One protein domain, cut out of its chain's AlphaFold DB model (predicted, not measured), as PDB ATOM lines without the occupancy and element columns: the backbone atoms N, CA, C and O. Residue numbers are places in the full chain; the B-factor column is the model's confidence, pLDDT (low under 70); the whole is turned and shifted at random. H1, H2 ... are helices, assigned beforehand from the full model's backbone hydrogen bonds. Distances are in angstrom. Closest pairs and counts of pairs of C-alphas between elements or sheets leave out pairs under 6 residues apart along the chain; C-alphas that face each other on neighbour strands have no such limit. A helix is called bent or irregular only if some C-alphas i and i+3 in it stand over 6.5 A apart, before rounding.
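AT A GLANCE: This is residues 242 to 278 and 289 to 310 of the 383 residues of the protein "(salmon louse) hypothetical protein" of Lepeophtheirus salmonis (UniProt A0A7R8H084). Two separate helices with an open space between them, through which a long unnamed stretch passes: starting at residue 242 it runs out between H1 and H2, turns near Pro 253 and folds back into H1. H2, beyond the cut, lies on the other side of that stretch from H1, and residues 254 to 259 with 261 to 266 of H1 stick out. The printed part has 59 residues with two named helices, H1 then H2, and no named strand; its class is all helix. It is loose, with a radius of gyration of the C-alphas of 14.8 A, and elongated, spanning 43 by 28 by 18 A.

HOW THE PARTS SIT: Start at Ser 242 and go through residues 242 to 260, whose C-alphas lie 3 to 19 A from the mean of all C-alphas. Next comes H1, residues 261 to 273; residues 254 to 259 and 261 to 266 stand free, with no C-alpha 8 or more residues away along the chain within 10 A. After the cut look at H2, residues 289 to 305: H1 and H2 are apart, with no C-alpha of the one within 8 A of the other. In H2 every O i to N i+4 pair is within hydrogen-bond range; in H1, 8 of 9 are.

IN THESE COORDINATES: Find C-alpha 261 at (-26.218, 56.585, -28.347); from there H1 runs 19.7 A to C-alpha 273. H1 is neither bent nor irregular, but only just: C-alphas 261 and 264 are 6.0 A apart. Find C-alpha 289 at (-26.506, 39.631, -36.575); H2, the longest helix with 17 residues, runs 24.6 A to C-alpha 305 at (-46.794, 36.024, -23.153).

THE WHOLE: The two farthest C-alphas, of Gly 275 and Asp 308, are 43.3 A apart. Residues 279 to 288 are not printed, and C-alphas 278 and 289 are 13.8 A apart across this cut, which the link from H1 to H2 crosses. Mean pLDDT of the printed part is 74.0; look for values under 70 at residues 250 to 265 and 306 to 310.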
ATOM      1  N   SER A 242     -15.572  32.907 -26.855       86.25
ATOM      2  CA  SER A 242     -14.719  33.335 -27.974       86.25
ATOM      3  C   SER A 242     -15.351  34.451 -28.807       86.25
ATOM      4  O   SER A 242     -14.640  35.302 -29.327       86.25
ATOM      5  N   HIS A 243     -16.680  34.440 -28.935       86.50
ATOM      6  CA  HIS A 243     -17.454  35.457 -29.638       86.50
ATOM      7  C   HIS A 243     -18.716  35.760 -28.835       86.50
ATOM      8  O   HIS A 243     -19.443  34.843 -28.445       86.50
ATOM      9  N   ILE A 244     -18.973  37.044 -28.592       85.69
ATOM     10  CA  ILE A 244     -20.149  37.527 -27.868       85.69
ATOM     11  C   ILE A 244     -20.889  38.492 -28.789       85.69
ATOM     12  O   ILE A 244     -20.319  39.475 -29.259       85.69
ATOM     13  N   HIS A 245     -22.157  38.194 -29.050       85.56
ATOM     14  CA  HIS A 245     -23.048  39.059 -29.815       85.56
ATOM     15  C   HIS A 245     -23.853  39.918 -28.841       85.56
ATOM     16  O   HIS A 245     -24.422  39.393 -27.886       85.56
ATOM     17  N   ILE A 246     -23.891  41.226 -29.084       82.88
ATOM     18  CA  ILE A 246     -24.592  42.203 -28.247       82.88
ATOM     19  C   ILE A 246     -25.523  43.005 -29.155       82.88
ATOM     20  O   ILE A 246     -25.104  43.454 -30.221       82.88
ATOM     21  N   ASP A 247     -26.767  43.188 -28.729       83.00
ATOM     22  CA  ASP A 247     -27.721  44.115 -29.336       83.00
ATOM     23  C   ASP A 247     -28.585  44.741 -28.243       83.00
ATOM     24  O   ASP A 247     -28.591  44.304 -27.086       83.00
ATOM     25  N   LEU A 248     -29.313  45.783 -28.621       78.50
ATOM     26  CA  LEU A 248     -30.193  46.516 -27.735       78.50
ATOM     27  C   LEU A 248     -31.646  46.239 -28.090       78.50
ATOM     28  O   LEU A 248     -32.093  46.415 -29.222       78.50
ATOM     29  N   VAL A 249     -32.417  45.856 -27.078       75.25
ATOM     30  CA  VAL A 249     -33.852  45.626 -27.219       75.25
ATOM     31  C   VAL A 249     -34.594  46.864 -26.736       75.25
ATOM     32  O   VAL A 249     -34.545  47.185 -25.551       75.25
ATOM     33  N   GLY A 250     -35.321  47.546 -27.624       68.44
ATOM     34  CA  GLY A 250     -36.143  48.678 -27.199       68.44
ATOM     35  C   GLY A 250     -37.102  49.253 -28.246       68.44
ATOM     36  O   GLY A 250     -37.093  48.810 -29.398       68.44
ATOM     37  N   PRO A 251     -37.913  50.247 -27.827       60.94
ATOM     38  CA  PRO A 251     -38.387  50.413 -26.452       60.94
ATOM     39  C   PRO A 251     -39.408  49.314 -26.128       60.94
ATOM     40  O   PRO A 251     -40.297  49.004 -26.920       60.94
ATOM     41  N   LEU A 252     -39.262  48.693 -24.960       61.34
ATOM     42  CA  LEU A 252     -40.324  47.845 -24.426       61.34
ATOM     43  C   LEU A 252     -41.453  48.766 -23.936       61.34
ATOM     44  O   LEU A 252     -41.148  49.870 -23.469       61.34
ATOM     45  N   PRO A 253     -42.733  48.349 -24.005       56.53
ATOM     46  CA  PRO A 253     -43.830  49.162 -23.485       56.53
ATOM     47  C   PRO A 253     -43.506  49.633 -22.056       56.53
ATOM     48  O   PRO A 253     -42.993  48.857 -21.243       56.53
ATOM     49  N   CYS A 254     -43.722  50.925 -21.791       53.38
ATOM     50  CA  CYS A 254     -43.443  51.593 -20.512       53.38
ATOM     51  C   CYS A 254     -41.952  51.661 -20.114       53.38
ATOM     52  O   CYS A 254     -41.595  51.252 -19.010       53.38
ATOM     53  N   SER A 255     -41.061  52.118 -20.999       54.09
ATOM     54  CA  SER A 255     -39.687  52.499 -20.627       54.09
ATOM     55  C   SER A 255     -39.393  53.921 -21.105       54.09
ATOM     56  O   SER A 255     -39.583  54.206 -22.287       54.09
ATOM     57  N   ASP A 256     -38.964  54.801 -20.192       50.12
ATOM     58  CA  ASP A 256     -38.498  56.150 -20.534       50.12
ATOM     59  C   ASP A 256     -37.231  56.023 -21.376       50.12
ATOM     60  O   ASP A 256     -36.167  55.604 -20.912       50.12
ATOM     61  N   VAL A 257     -37.368  56.310 -22.666       51.59
ATOM     62  CA  VAL A 257     -36.297  56.171 -23.650       51.59
ATOM     63  C   VAL A 257     -35.316  57.324 -23.474       51.59
ATOM     64  O   VAL A 257     -35.482  58.381 -24.075       51.59
ATOM     65  N   THR A 258     -34.277  57.111 -22.664       51.53
ATOM     66  CA  THR A 258     -33.181  58.078 -22.521       51.53
ATOM     67  C   THR A 258     -31.837  57.436 -22.886       51.53
ATOM     68  O   THR A 258     -31.421  56.434 -22.315       51.53
ATOM     69  N   GLU A 259     -31.211  58.018 -23.913       56.69
ATOM     70  CA  GLU A 259     -29.805  57.928 -24.350       56.69
ATOM     71  C   GLU A 259     -29.116  56.560 -24.536       56.69
ATOM     72  O   GLU A 259     -28.141  56.205 -23.881       56.69
ATOM     73  N   VAL A 260     -29.489  55.856 -25.606       57.66
ATOM     74  CA  VAL A 260     -28.749  54.677 -26.098       57.66
ATOM     75  C   VAL A 260     -27.459  55.033 -26.870       57.66
ATOM     76  O   VAL A 260     -26.523  54.234 -26.937       57.66
ATOM     77  N   ARG A 261     -27.354  56.232 -27.464       54.53
ATOM     78  CA  ARG A 261     -26.218  56.585 -28.347       54.53
ATOM     79  C   ARG A 261     -24.869  56.656 -27.622       54.53
ATOM     80  O   ARG A 261     -23.863  56.237 -28.195       54.53
ATOM     81  N   ASN A 262     -24.856  57.102 -26.366       59.09
ATOM     82  CA  ASN A 262     -23.634  57.209 -25.564       59.09
ATOM     83  C   ASN A 262     -23.060  55.831 -25.183       59.09
ATOM     84  O   ASN A 262     -21.852  55.693 -24.972       59.09
ATOM     85  N   LEU A 263     -23.890  54.783 -25.192       65.88
ATOM     86  CA  LEU A 263     -23.488  53.430 -24.820       65.88
ATOM     87  C   LEU A 263     -22.537  52.795 -25.843       65.88
ATOM     88  O   LEU A 263     -21.556  52.182 -25.446       65.88
ATOM     89  N   ILE A 264     -22.765  52.970 -27.150       69.12
ATOM     90  CA  ILE A 264     -21.964  52.300 -28.197       69.12
ATOM     91  C   ILE A 264     -20.515  52.806 -28.203       69.12
ATOM     92  O   ILE A 264     -19.572  52.018 -28.292       69.12
ATOM     93  N   VAL A 265     -20.330  54.124 -28.089       69.06
ATOM     94  CA  VAL A 265     -18.996  54.743 -28.054       69.06
ATOM     95  C   VAL A 265     -18.254  54.346 -26.777       69.06
ATOM     96  O   VAL A 265     -17.069  54.015 -26.828       69.06
ATOM     97  N   THR A 266     -18.958  54.326 -25.645       76.25
ATOM     98  CA  THR A 266     -18.396  53.926 -24.348       76.25
ATOM     99  C   THR A 266     -18.012  52.445 -24.337       76.25
ATOM    100  O   THR A 266     -16.911  52.097 -23.911       76.25
ATOM    101  N   LEU A 267     -18.862  51.579 -24.893       80.25
ATOM    102  CA  LEU A 267     -18.623  50.141 -24.998       80.25
ATOM    103  C   LEU A 267     -17.387  49.835 -25.854       80.25
ATOM    104  O   LEU A 267     -16.564  49.014 -25.464       80.25
ATOM    105  N   GLY A 268     -17.217  50.534 -26.981       79.62
ATOM    106  CA  GLY A 268     -16.038  50.371 -27.833       79.62
ATOM    107  C   GLY A 268     -14.732  50.693 -27.101       79.62
ATOM    108  O   GLY A 268     -13.776  49.929 -27.196       79.62
ATOM    109  N   LYS A 269     -14.702  51.781 -26.319       80.69
ATOM    110  CA  LYS A 269     -13.531  52.142 -25.498       80.69
ATOM    111  C   LYS A 269     -13.247  51.095 -24.421       80.69
ATOM    112  O   LYS A 269     -12.096  50.707 -24.241       80.69
ATOM    113  N   LEU A 270     -14.288  50.613 -23.741       85.56
ATOM    114  CA  LEU A 270     -14.169  49.568 -22.724       85.56
ATOM    115  C   LEU A 270     -13.622  48.260 -23.311       85.56
ATOM    116  O   LEU A 270     -12.732  47.655 -22.725       85.56
ATOM    117  N   MET A 271     -14.112  47.840 -24.480       85.75
ATOM    118  CA  MET A 271     -13.623  46.636 -25.160       85.75
ATOM    119  C   MET A 271     -12.130  46.739 -25.476       85.75
ATOM    120  O   MET A 271     -11.393  45.798 -25.193       85.75
ATOM    121  N   THR A 272     -11.665  47.893 -25.961       86.62
ATOM    122  CA  THR A 272     -10.233  48.133 -26.197       86.62
ATOM    123  C   THR A 272      -9.417  48.037 -24.908       86.62
ATOM    124  O   THR A 272      -8.374  47.389 -24.901       86.62
ATOM    125  N   MET A 273      -9.900  48.620 -23.804       89.38
ATOM    126  CA  MET A 273      -9.234  48.546 -22.492       89.38
ATOM    127  C   MET A 273      -9.143  47.114 -21.953       89.38
ATOM    128  O   MET A 273      -8.158  46.755 -21.315       89.38
ATOM    129  N   LEU A 274     -10.155  46.287 -22.221       89.50
ATOM    130  CA  LEU A 274     -10.197  44.879 -21.818       89.50
ATOM    131  C   LEU A 274      -9.439  43.948 -22.782       89.50
ATOM    132  O   LEU A 274      -9.431  42.737 -22.569       89.50
ATOM    133  N   GLY A 275      -8.826  44.480 -23.847       89.00
ATOM    134  CA  GLY A 275      -8.150  43.679 -24.871       89.00
ATOM    135  C   GLY A 275      -9.103  42.822 -25.716       89.00
ATOM    136  O   GLY A 275      -8.688  41.813 -26.283       89.00
ATOM    137  N   LEU A 276     -10.385  43.195 -25.791       88.06
ATOM    138  CA  LEU A 276     -11.408  42.489 -26.559       88.06
ATOM    139  C   LEU A 276     -11.523  43.072 -27.971       88.06
ATOM    140  O   LEU A 276     -11.678  44.279 -28.156       88.06
ATOM    141  N   ALA A 277     -11.515  42.201 -28.980       86.88
ATOM    142  CA  ALA A 277     -11.748  42.606 -30.359       86.88
ATOM    143  C   ALA A 277     -13.226  42.978 -30.573       86.88
ATOM    144  O   ALA A 277     -14.122  42.143 -30.440       86.88
ATOM    145  N   HIS A 278     -13.487  44.237 -30.934       85.38
ATOM    146  CA  HIS A 278     -14.832  44.708 -31.253       85.38
ATOM    147  C   HIS A 278     -15.115  44.591 -32.758       85.38
ATOM    148  O   HIS A 278     -14.540  45.316 -33.573       85.38
ATOM    149  N   ASN A 289     -26.432  40.014 -37.987       82.94
ATOM    150  CA  ASN A 289     -26.506  39.631 -36.575       82.94
ATOM    151  C   ASN A 289     -27.643  38.628 -36.313       82.94
ATOM    152  O   ASN A 289     -28.299  38.658 -35.277       82.94
ATOM    153  N   GLY A 290     -27.921  37.743 -37.276       82.19
ATOM    154  CA  GLY A 290     -29.130  36.914 -37.275       82.19
ATOM    155  C   GLY A 290     -29.302  35.983 -36.065       82.19
ATOM    156  O   GLY A 290     -30.431  35.610 -35.760       82.19
ATOM    157  N   MET A 291     -28.220  35.598 -35.375       81.19
ATOM    158  CA  MET A 291     -28.313  34.814 -34.134       81.19
ATOM    159  C   MET A 291     -28.940  35.620 -32.997       81.19
ATOM    160  O   MET A 291     -29.814  35.114 -32.294       81.19
ATOM    161  N   GLU A 292     -28.518  36.872 -32.850       83.69
ATOM    162  CA  GLU A 292     -29.073  37.782 -31.858       83.69
ATOM    163  C   GLU A 292     -30.513  38.148 -32.234       83.69
ATOM    164  O   GLU A 292     -31.395  38.008 -31.396       83.69
ATOM    165  N   GLU A 293     -30.795  38.452 -33.507       80.69
ATOM    166  CA  GLU A 293     -32.153  38.795 -33.960       80.69
ATOM    167  C   GLU A 293     -33.164  37.687 -33.610       80.69
ATOM    168  O   GLU A 293     -34.275  37.953 -33.148       80.69
ATOM    169  N   ARG A 294     -32.767  36.418 -33.781       82.62
ATOM    170  CA  ARG A 294     -33.583  35.259 -33.387       82.62
ATOM    171  C   ARG A 294     -33.781  35.182 -31.875       82.62
ATOM    172  O   ARG A 294     -34.904  34.941 -31.430       82.62
ATOM    173  N   PHE A 295     -32.721  35.390 -31.093       83.31
ATOM    174  CA  PHE A 295     -32.808  35.431 -29.632       83.31
ATOM    175  C   PHE A 295     -33.735  36.559 -29.164       83.31
ATOM    176  O   PHE A 295     -34.612  36.335 -28.331       83.31
ATOM    177  N   ARG A 296     -33.626  37.742 -29.767       82.44
ATOM    178  CA  ARG A 296     -34.498  38.888 -29.514       82.44
ATOM    179  C   ARG A 296     -35.959  38.579 -29.801       82.44
ATOM    180  O   ARG A 296     -36.820  38.957 -29.009       82.44
ATOM    181  N   CYS A 297     -36.261  37.886 -30.900       81.31
ATOM    182  CA  CYS A 297     -37.620  37.421 -31.189       81.31
ATOM    183  C   CYS A 297     -38.145  36.484 -30.095       81.31
ATOM    184  O   CYS A 297     -39.251  36.701 -29.601       81.31
ATOM    185  N   GLN A 298     -37.356  35.488 -29.678       81.75
ATOM    186  CA  GLN A 298     -37.733  34.569 -28.597       81.75
ATOM    187  C   GLN A 298     -37.978  35.317 -27.279       81.75
ATOM    188  O   GLN A 298     -38.992  35.094 -26.618       81.75
ATOM    189  N   LEU A 299     -37.087  36.248 -26.929       82.50
ATOM    190  CA  LEU A 299     -37.194  37.077 -25.733       82.50
ATOM    191  C   LEU A 299     -38.456  37.948 -25.762       82.50
ATOM    192  O   LEU A 299     -39.202  37.973 -24.788       82.50
ATOM    193  N   LYS A 300     -38.733  38.625 -26.884       78.75
ATOM    194  CA  LYS A 300     -39.948  39.438 -27.043       78.75
ATOM    195  C   LYS A 300     -41.205  38.592 -26.889       78.75
ATOM    196  O   LYS A 300     -42.082  38.980 -26.129       78.75
ATOM    197  N   LEU A 301     -41.287  37.442 -27.560       78.44
ATOM    198  CA  LEU A 301     -42.441  36.542 -27.451       78.44
ATOM    199  C   LEU A 301     -42.672  36.085 -26.008       78.44
ATOM    200  O   LEU A 301     -43.803  36.127 -25.531       78.44
ATOM    201  N   ALA A 302     -41.605  35.717 -25.296       79.00
ATOM    202  CA  ALA A 302     -41.690  35.333 -23.893       79.00
ATOM    203  C   ALA A 302     -42.154  36.496 -23.002       79.00
ATOM    204  O   ALA A 302     -42.980  36.288 -22.117       79.00
ATOM    205  N   ILE A 303     -41.682  37.721 -23.254       75.75
ATOM    206  CA  ILE A 303     -42.144  38.918 -22.539       75.75
ATOM    207  C   ILE A 303     -43.631  39.156 -22.809       75.75
ATOM    208  O   ILE A 303     -44.391  39.284 -21.854       75.75
ATOM    209  N   TYR A 304     -44.062  39.158 -24.076       74.88
ATOM    210  CA  TYR A 304     -45.463  39.391 -24.444       74.88
ATOM    211  C   TYR A 304     -46.410  38.356 -23.831       74.88
ATOM    212  O   TYR A 304     -47.477  38.722 -23.351       74.88
ATOM    213  N   ALA A 305     -46.003  37.087 -23.770       72.00
ATOM    214  CA  ALA A 305     -46.794  36.024 -23.153       72.00
ATOM    215  C   ALA A 305     -46.948  36.162 -21.625       72.00
ATOM    216  O   ALA A 305     -47.830  35.533 -21.046       72.00
ATOM    217  N   ASN A 306     -46.102  36.961 -20.967       66.94
ATOM    218  CA  ASN A 306     -46.097  37.142 -19.511       66.94
ATOM    219  C   ASN A 306     -46.539  38.546 -19.065       66.94
ATOM    220  O   ASN A 306     -46.505  38.826 -17.866       66.94
ATOM    221  N   LEU A 307     -46.967  39.412 -19.995       64.50
ATOM    222  CA  LEU A 307     -47.425  40.772 -19.680       64.50
ATOM    223  C   LEU A 307     -48.635  40.780 -18.733       64.50
ATOM    224  O   LEU A 307     -48.696  41.635 -17.856       64.50
ATOM    225  N   ASP A 308     -49.531  39.798 -18.854       57.19
ATOM    226  CA  ASP A 308     -50.782  39.743 -18.082       57.19
ATOM    227  C   ASP A 308     -50.691  38.861 -16.818       57.19
ATOM    228  O   ASP A 308     -51.619  38.815 -16.013       57.19
ATOM    229  N   ALA A 309     -49.585  38.129 -16.632       54.97
ATOM    230  CA  ALA A 309     -49.516  37.011 -15.683       54.97
ATOM    231  C   ALA A 309     -48.873  37.346 -14.326       54.97
ATOM    232  O   ALA A 309     -48.965  36.548 -13.394       54.97
ATOM    233  N   THR A 310     -48.180  38.481 -14.192       53.88
ATOM    234  CA  THR A 310     -47.351  38.760 -13.003       53.88
ATOM    235  C   THR A 310     -47.390  40.234 -12.590       53.88
ATOM    236  O   THR A 310     -47.166  41.099 -13.431       53.88
TER     237      THR A 310